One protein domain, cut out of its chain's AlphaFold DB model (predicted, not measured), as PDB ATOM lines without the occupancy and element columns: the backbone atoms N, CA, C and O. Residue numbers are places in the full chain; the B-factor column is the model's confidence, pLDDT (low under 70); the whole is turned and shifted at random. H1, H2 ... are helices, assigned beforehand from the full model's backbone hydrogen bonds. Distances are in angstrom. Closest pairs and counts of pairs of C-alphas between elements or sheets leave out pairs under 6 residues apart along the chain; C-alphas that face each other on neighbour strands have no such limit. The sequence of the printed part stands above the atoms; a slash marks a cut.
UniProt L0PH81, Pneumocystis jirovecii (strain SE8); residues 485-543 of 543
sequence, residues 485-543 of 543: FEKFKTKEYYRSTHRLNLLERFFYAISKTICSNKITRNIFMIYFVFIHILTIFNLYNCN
ATOM      1  N   PHE A 485     -38.199 -31.839  -5.049       79.62
ATOM      2  CA  PHE A 485     -37.108 -30.933  -4.710       79.62
ATOM      3  C   PHE A 485     -36.234 -31.450  -3.563       79.62
ATOM      4  O   PHE A 485     -35.028 -31.237  -3.612       79.62
ATOM      5  N   GLU A 486     -36.770 -32.183  -2.580       79.75
ATOM      6  CA  GLU A 486     -35.955 -32.793  -1.512       79.75
ATOM      7  C   GLU A 486     -35.114 -33.959  -2.059       79.75
ATOM      8  O   GLU A 486     -33.919 -34.070  -1.771       79.75
ATOM      9  N   LYS A 487     -35.695 -34.782  -2.946       82.31
ATOM     10  CA  LYS A 487     -34.964 -35.826  -3.688       82.31
ATOM     11  C   LYS A 487     -33.884 -35.228  -4.588       82.31
ATOM     12  O   LYS A 487     -32.780 -35.762  -4.665       82.31
ATOM     13  N   PHE A 488     -34.169 -34.104  -5.245       82.81
ATOM     14  CA  PHE A 488     -33.181 -33.383  -6.044       82.81
ATOM     15  C   PHE A 488     -32.069 -32.785  -5.172       82.81
ATOM     16  O   PHE A 488     -30.896 -33.020  -5.435       82.81
ATOM     17  N   LYS A 489     -32.416 -32.097  -4.081       85.25
ATOM     18  CA  LYS A 489     -31.492 -31.482  -3.115       85.25
ATOM     19  C   LYS A 489     -30.577 -32.507  -2.450       85.25
ATOM     20  O   LYS A 489     -29.380 -32.269  -2.351       85.25
ATOM     21  N   THR A 490     -31.098 -33.663  -2.047       82.62
ATOM     22  CA  THR A 490     -30.284 -34.763  -1.499       82.62
ATOM     23  C   THR A 490     -29.381 -35.395  -2.562       82.62
ATOM     24  O   THR A 490     -28.211 -35.660  -2.282       82.62
ATOM     25  N   LYS A 491     -29.862 -35.567  -3.801       86.19
ATOM     26  CA  LYS A 491     -29.064 -36.089  -4.923       86.19
ATOM     27  C   LYS A 491     -27.965 -35.120  -5.372       86.19
ATOM     28  O   LYS A 491     -26.835 -35.553  -5.576       86.19
ATOM     29  N   GLU A 492     -28.247 -33.825  -5.472       84.50
ATOM     30  CA  GLU A 492     -27.252 -32.795  -5.792       84.50
ATOM     31  C   GLU A 492     -26.279 -32.557  -4.636       84.50
ATOM     32  O   GLU A 492     -25.084 -32.426  -4.879       84.50
ATOM     33  N   TYR A 493     -26.718 -32.631  -3.374       81.56
ATOM     34  CA  TYR A 493     -25.810 -32.671  -2.222       81.56
ATOM     35  C   TYR A 493     -24.859 -33.881  -2.298       81.56
ATOM     36  O   TYR A 493     -23.655 -33.747  -2.076       81.56
ATOM     37  N   TYR A 494     -25.360 -35.062  -2.675       83.12
ATOM     38  CA  TYR A 494     -24.531 -36.256  -2.864       83.12
ATOM     39  C   TYR A 494     -23.550 -36.111  -4.042       83.12
ATOM     40  O   TYR A 494     -22.389 -36.494  -3.926       83.12
ATOM     41  N   ARG A 495     -23.966 -35.499  -5.159       83.38
ATOM     42  CA  ARG A 495     -23.084 -35.217  -6.311       83.38
ATOM     43  C   ARG A 495     -22.044 -34.144  -5.994       83.38
ATOM     44  O   ARG A 495     -20.881 -34.327  -6.331       83.38
ATOM     45  N   SER A 496     -22.434 -33.068  -5.314       80.25
ATOM     46  CA  SER A 496     -21.538 -32.015  -4.827       80.25
ATOM     47  C   SER A 496     -20.479 -32.600  -3.888       80.25
ATOM     48  O   SER A 496     -19.288 -32.442  -4.133       80.25
ATOM     49  N   THR A 497     -20.888 -33.396  -2.896       77.19
ATOM     50  CA  THR A 497     -19.953 -34.047  -1.965       77.19
ATOM     51  C   THR A 497     -19.117 -35.171  -2.585       77.19
ATOM     52  O   THR A 497     -18.114 -35.538  -1.981       77.19
ATOM     53  N   HIS A 498     -19.473 -35.722  -3.754       79.06
ATOM     54  CA  HIS A 498     -18.620 -36.640  -4.542       79.06
ATOM     55  C   HIS A 498     -17.726 -35.938  -5.573       79.06
ATOM     56  O   HIS A 498     -16.798 -36.566  -6.068       79.06
ATOM     57  N   ARG A 499     -17.967 -34.658  -5.887       83.44
ATOM     58  CA  ARG A 499     -17.071 -33.836  -6.722       83.44
ATOM     59  C   ARG A 499     -15.869 -33.281  -5.952       83.44
ATOM     60  O   ARG A 499     -14.910 -32.861  -6.585       83.44
ATOM     61  N   LEU A 500     -15.931 -33.278  -4.621       80.69
ATOM     62  CA  LEU A 500     -14.831 -32.876  -3.743       80.69
ATOM     63  C   LEU A 500     -13.762 -33.974  -3.659       80.69
ATOM     64  O   LEU A 500     -14.083 -35.160  -3.540       80.69
ATOM     65  N   ASN A 501     -12.494 -33.570  -3.658       82.62
ATOM     66  CA  ASN A 501     -11.344 -34.456  -3.498       82.62
ATOM     67  C   ASN A 501     -11.354 -35.134  -2.109       82.62
ATOM     68  O   ASN A 501     -11.927 -34.602  -1.160       82.62
ATOM     69  N   LEU A 502     -10.715 -36.295  -1.932       81.25
ATOM     70  CA  LEU A 502     -10.793 -37.074  -0.679       81.25
ATOM     71  C   LEU A 502     -10.387 -36.264   0.568       81.25
ATOM     72  O   LEU A 502     -11.045 -36.360   1.604       81.25
ATOM     73  N   LEU A 503      -9.364 -35.411   0.445       84.31
ATOM     74  CA  LEU A 503      -8.948 -34.480   1.499       84.31
ATOM     75  C   LEU A 503      -9.999 -33.388   1.761       84.31
ATOM     76  O   LEU A 503     -10.324 -33.105   2.910       84.31
ATOM     77  N   GLU A 504     -10.593 -32.818   0.714       85.19
ATOM     78  CA  GLU A 504     -11.666 -31.821   0.830       85.19
ATOM     79  C   GLU A 504     -12.923 -32.415   1.475       85.19
ATOM     80  O   GLU A 504     -13.579 -31.745   2.264       85.19
ATOM     81  N   ARG A 505     -13.240 -33.691   1.212       84.44
ATOM     82  CA  ARG A 505     -14.338 -34.415   1.880       84.44
ATOM     83  C   ARG A 505     -14.071 -34.582   3.375       84.44
ATOM     84  O   ARG A 505     -14.995 -34.425   4.170       84.44
ATOM     85  N   PHE A 506     -12.824 -34.860   3.757       85.00
ATOM     86  CA  PHE A 506     -12.397 -34.947   5.154       85.00
ATOM     87  C   PHE A 506     -12.478 -33.580   5.856       85.00
ATOM     88  O   PHE A 506     -13.114 -33.471   6.904       85.00
ATOM     89  N   PHE A 507     -11.956 -32.514   5.240       87.12
ATOM     90  CA  PHE A 507     -12.095 -31.143   5.750       87.12
ATOM     91  C   PHE A 507     -13.556 -30.678   5.816       87.12
ATOM     92  O   PHE A 507     -13.959 -30.071   6.808       87.12
ATOM     93  N   TYR A 508     -14.375 -30.997   4.813       85.44
ATOM     94  CA  TYR A 508     -15.807 -30.697   4.802       85.44
ATOM     95  C   TYR A 508     -16.545 -31.434   5.926       85.44
ATOM     96  O   TYR A 508     -17.364 -30.832   6.620       85.44
ATOM     97  N   ALA A 509     -16.228 -32.712   6.161       84.38
ATOM     98  CA  ALA A 509     -16.776 -33.477   7.276       84.38
ATOM     99  C   ALA A 509     -16.372 -32.872   8.631       84.38
ATOM    100  O   ALA A 509     -17.241 -32.638   9.472       84.38
ATOM    101  N   ILE A 510     -15.092 -32.544   8.831       84.50
ATOM    102  CA  ILE A 510     -14.594 -31.892  10.054       84.50
ATOM    103  C   ILE A 510     -15.282 -30.541  10.276       84.50
ATOM    104  O   ILE A 510     -15.879 -30.328  11.331       84.50
ATOM    105  N   SER A 511     -15.287 -29.665   9.268       85.50
ATOM    106  CA  SER A 511     -15.944 -28.353   9.309       85.50
ATOM    107  C   SER A 511     -17.435 -28.474   9.642       85.50
ATOM    108  O   SER A 511     -17.946 -27.783  10.525       85.50
ATOM    109  N   LYS A 512     -18.134 -29.442   9.036       85.50
ATOM    110  CA  LYS A 512     -19.536 -29.728   9.353       85.50
ATOM    111  C   LYS A 512     -19.718 -30.232  10.788       85.50
ATOM    112  O   LYS A 512     -20.663 -29.810  11.443       85.50
ATOM    113  N   THR A 513     -18.824 -31.072  11.307       84.62
ATOM    114  CA  THR A 513     -18.886 -31.585  12.693       84.62
ATOM    115  C   THR A 513     -18.600 -30.485  13.728       84.62
ATOM    116  O   THR A 513     -19.217 -30.449  14.794       84.62
ATOM    117  N   ILE A 514     -17.719 -29.536  13.398       86.81
ATOM    118  CA  ILE A 514     -17.435 -28.333  14.195       86.81
ATOM    119  C   ILE A 514     -18.636 -27.375  14.198       86.81
ATOM    120  O   ILE A 514     -19.045 -26.899  15.252       86.81
ATOM    121  N   CYS A 515     -19.253 -27.126  13.041       82.06
ATOM    122  CA  CYS A 515     -20.405 -26.224  12.935       82.06
ATOM    123  C   CYS A 515     -21.723 -26.837  13.439       82.06
ATOM    124  O   CYS A 515     -22.611 -26.101  13.868       82.06
ATOM    125  N   SER A 516     -21.869 -28.166  13.401       86.75
ATOM    126  CA  SER A 516     -23.116 -28.864  13.744       86.75
ATOM    127  C   SER A 516     -23.400 -28.965  15.245       86.75
ATOM    128  O   SER A 516     -24.538 -29.267  15.605       86.75
ATOM    129  N   ASN A 517     -22.416 -28.772  16.128       88.38
ATOM    130  CA  ASN A 517     -22.609 -28.926  17.569       88.38
ATOM    131  C   ASN A 517     -22.068 -27.700  18.325       88.38
ATOM    132  O   ASN A 517     -20.965 -27.215  18.086       88.38
ATOM    133  N   LYS A 518     -22.862 -27.182  19.269       87.12
ATOM    134  CA  LYS A 518     -22.509 -26.009  20.085       87.12
ATOM    135  C   LYS A 518     -21.232 -26.242  20.904       87.12
ATOM    136  O   LYS A 518     -20.469 -25.305  21.111       87.12
ATOM    137  N   ILE A 519     -20.989 -27.484  21.335       87.25
ATOM    138  CA  ILE A 519     -19.810 -27.862  22.126       87.25
ATOM    139  C   ILE A 519     -18.546 -27.868  21.253       87.25
ATOM    140  O   ILE A 519     -17.549 -27.255  21.627       87.25
ATOM    141  N   THR A 520     -18.588 -28.494  20.071       88.12
ATOM    142  CA  THR A 520     -17.429 -28.559  19.159       88.12
ATOM    143  C   THR A 520     -17.050 -27.176  18.638       88.12
ATOM    144  O   THR A 520     -15.864 -26.857  18.592       88.12
ATOM    145  N   ARG A 521     -18.033 -26.307  18.363       87.62
ATOM    146  CA  ARG A 521     -17.792 -24.893  18.045       87.62
ATOM    147  C   ARG A 521     -17.053 -24.151  19.162       87.62
ATOM    148  O   ARG A 521     -16.108 -23.426  18.874       87.62
ATOM    149  N   ASN A 522     -17.439 -24.341  20.426       89.19
ATOM    150  CA  ASN A 522     -16.755 -23.700  21.554       89.19
ATOM    151  C   ASN A 522     -15.319 -24.226  21.732       89.19
ATOM    152  O   ASN A 522     -14.403 -23.428  21.909       89.19
ATOM    153  N   ILE A 523     -15.107 -25.544  21.622       89.19
ATOM    154  CA  ILE A 523     -13.768 -26.162  21.674       89.19
ATOM    155  C   ILE A 523     -12.871 -25.613  20.556       89.19
ATOM    156  O   ILE A 523     -11.716 -25.279  20.799       89.19
ATOM    157  N   PHE A 524     -13.409 -25.457  19.344       88.50
ATOM    158  CA  PHE A 524     -12.673 -24.925  18.197       88.50
ATOM    159  C   PHE A 524     -12.285 -23.445  18.364       88.50
ATOM    160  O   PHE A 524     -11.170 -23.060  18.020       88.50
ATOM    161  N   MET A 525     -13.153 -22.623  18.968       88.50
ATOM    162  CA  MET A 525     -12.811 -21.235  19.317       88.50
ATOM    163  C   MET A 525     -11.713 -21.169  20.390       88.50
ATOM    164  O   MET A 525     -10.782 -20.379  20.259       88.50
ATOM    165  N   ILE A 526     -11.773 -22.028  21.417       92.56
ATOM    166  CA  ILE A 526     -10.719 -22.135  22.444       92.56
ATOM    167  C   ILE A 526      -9.389 -22.565  21.811       92.56
ATOM    168  O   ILE A 526      -8.350 -21.993  22.127       92.56
ATOM    169  N   TYR A 527      -9.417 -23.522  20.881       92.81
ATOM    170  CA  TYR A 527      -8.238 -23.977  20.142       92.81
ATOM    171  C   TYR A 527      -7.591 -22.854  19.313       92.81
ATOM    172  O   TYR A 527      -6.372 -22.700  19.348       92.81
ATOM    173  N   PHE A 528      -8.383 -22.012  18.639       91.44
ATOM    174  CA  PHE A 528      -7.855 -20.832  17.942       91.44
ATOM    175  C   PHE A 528      -7.225 -19.807  18.893       91.44
ATOM    176  O   PHE A 528      -6.122 -19.334  18.625       91.44
ATOM    177  N   VAL A 529      -7.881 -19.498  20.017       93.19
ATOM    178  CA  VAL A 529      -7.328 -18.596  21.044       93.19
ATOM    179  C   VAL A 529      -6.018 -19.155  21.607       93.19
ATOM    180  O   VAL A 529      -5.044 -18.416  21.733       93.19
ATOM    181  N   PHE A 530      -5.955 -20.463  21.870       94.44
ATOM    182  CA  PHE A 530      -4.740 -21.139  22.325       94.44
ATOM    183  C   PHE A 530      -3.608 -21.061  21.292       94.44
ATOM    184  O   PHE A 530      -2.483 -20.730  21.660       94.44
ATOM    185  N   ILE A 531      -3.893 -21.283  20.001       93.50
ATOM    186  CA  ILE A 531      -2.906 -21.081  18.928       93.50
ATOM    187  C   ILE A 531      -2.411 -19.637  18.915       93.50
ATOM    188  O   ILE A 531      -1.207 -19.431  18.843       93.50
ATOM    189  N   HIS A 532      -3.298 -18.641  19.002       90.12
ATOM    190  CA  HIS A 532      -2.891 -17.235  18.980       90.12
ATOM    191  C   HIS A 532      -1.986 -16.884  20.171       90.12
ATOM    192  O   HIS A 532      -0.930 -16.283  19.970       90.12
ATOM    193  N   ILE A 533      -2.324 -17.346  21.381       91.62
ATOM    194  CA  ILE A 533      -1.469 -17.216  22.572       91.62
ATOM    195  C   ILE A 533      -0.108 -17.890  22.346       91.62
ATOM    196  O   ILE A 533       0.923 -17.279  22.611       91.62
ATOM    197  N   LEU A 534      -0.083 -19.112  21.804       90.00
ATOM    198  CA  LEU A 534       1.150 -19.856  21.540       90.00
ATOM    199  C   LEU A 534       2.015 -19.200  20.449       90.00
ATOM    200  O   LEU A 534       3.236 -19.161  20.578       90.00
ATOM    201  N   THR A 535       1.411 -18.630  19.403       89.94
ATOM    202  CA  THR A 535       2.146 -17.862  18.385       89.94
ATOM    203  C   THR A 535       2.705 -16.560  18.941       89.94
ATOM    204  O   THR A 535       3.841 -16.229  18.626       89.94
ATOM    205  N   ILE A 536       1.963 -15.857  19.806       90.50
ATOM    206  CA  ILE A 536       2.454 -14.651  20.488       90.50
ATOM    207  C   ILE A 536       3.620 -15.018  21.411       90.50
ATOM    208  O   ILE A 536       4.653 -14.362  21.355       90.50
ATOM    209  N   PHE A 537       3.498 -16.092  22.195       90.94
ATOM    210  CA  PHE A 537       4.555 -16.580  23.084       90.94
ATOM    211  C   PHE A 537       5.828 -16.978  22.323       90.94
ATOM    212  O   PHE A 537       6.921 -16.571  22.705       90.94
ATOM    213  N   ASN A 538       5.701 -17.704  21.210       87.44
ATOM    214  CA  ASN A 538       6.852 -18.046  20.368       87.44
ATOM    215  C   ASN A 538       7.477 -16.808  19.708       87.44
ATOM    216  O   ASN A 538       8.698 -16.717  19.651       87.44
ATOM    217  N   LEU A 539       6.676 -15.830  19.269       87.25
ATOM    218  CA  LEU A 539       7.196 -14.563  18.740       87.25
ATOM    219  C   LEU A 539       7.942 -13.759  19.822       87.25
ATOM    220  O   LEU A 539       8.947 -13.125  19.525       87.25
ATOM    221  N   TYR A 540       7.474 -13.820  21.073       86.19
ATOM    222  CA  TYR A 540       8.087 -13.153  22.228       86.19
ATOM    223  C   TYR A 540       9.375 -13.832  22.723       86.19
ATOM    224  O   TYR A 540      10.153 -13.194  23.415       86.19
ATOM    225  N   ASN A 541       9.599 -15.104  22.370       73.69
ATOM    226  CA  ASN A 541      10.841 -15.841  22.650       73.69
ATOM    227  C   ASN A 541      11.824 -15.851  21.457       73.69
ATOM    228  O   ASN A 541      12.911 -16.416  21.568       73.69
ATOM    229  N   CYS A 542      11.428 -15.303  20.301       56.88
ATOM    230  CA  CYS A 542      12.275 -15.158  19.110       56.88
ATOM    231  C   CYS A 542      12.735 -13.710  18.853       56.88
ATOM    232  O   CYS A 542      13.463 -13.484  17.887       56.88
ATOM    233  N   ASN A 543      12.332 -12.772  19.715       48.00
ATOM    234  CA  ASN A 543      12.971 -11.470  19.930       48.00
ATOM    235  C   ASN A 543      13.703 -11.490  21.279       48.00
ATOM    236  O   ASN A 543      14.667 -10.709  21.412       48.00
TER     237      ASN A 543
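This is residues 485 to 543 of the 543 residues of a protein of Pneumocystis jirovecii (strain SE8) (UniProt L0PH81). Three helices follow one another as an open zigzag: H1 meets H2 at one corner, and H2 meets the long H3 at the next, with H1 and H3 as the two free arms. The printed part has 59 residues, all helix by class, with three named helices in the order H1, H2, H3. It is extended, with a radius of gyration of the C-alphas of 17.8 A and spans of 57 by 26 by 13 A.

H1, residues 485 to 499, begins with C-alpha 485 at (-37.108, -30.933, -4.710) and is 20.3 A long. H2, residues 502 to 516, is 20.7 A long. H3, residues 518 to 540, is 33.3 A long and ends with C-alpha 540 at (8.087, -13.153, 22.228).

H1 and H2 are close but not clearly touching, the closest C-alphas being those of Thr 497 and Arg 505, 6.8 A apart. They run opposite ways at a steep tilt of 50 degrees. H2 and H3 touch only at the corner by their link, through residues 513 to 515 and 520 to 524; the C-alphas of Ile 514 and Thr 520 are closest, at 5.0 A. Their lines are only just about perpendicular, at 70.1 degrees. H1 and H3 are apart. In H1, H2 and H3 every O i to N i+4 pair is within hydrogen-bond range.

The C-alphas of Phe 485 and Asn 543, the two farthest apart, are 59.1 A from each other. The printed part has no cut, and both links are tight. Residues 485 to 496 and 526 to 543 stand free. The pLDDT is under 70 at residues 542 to 543.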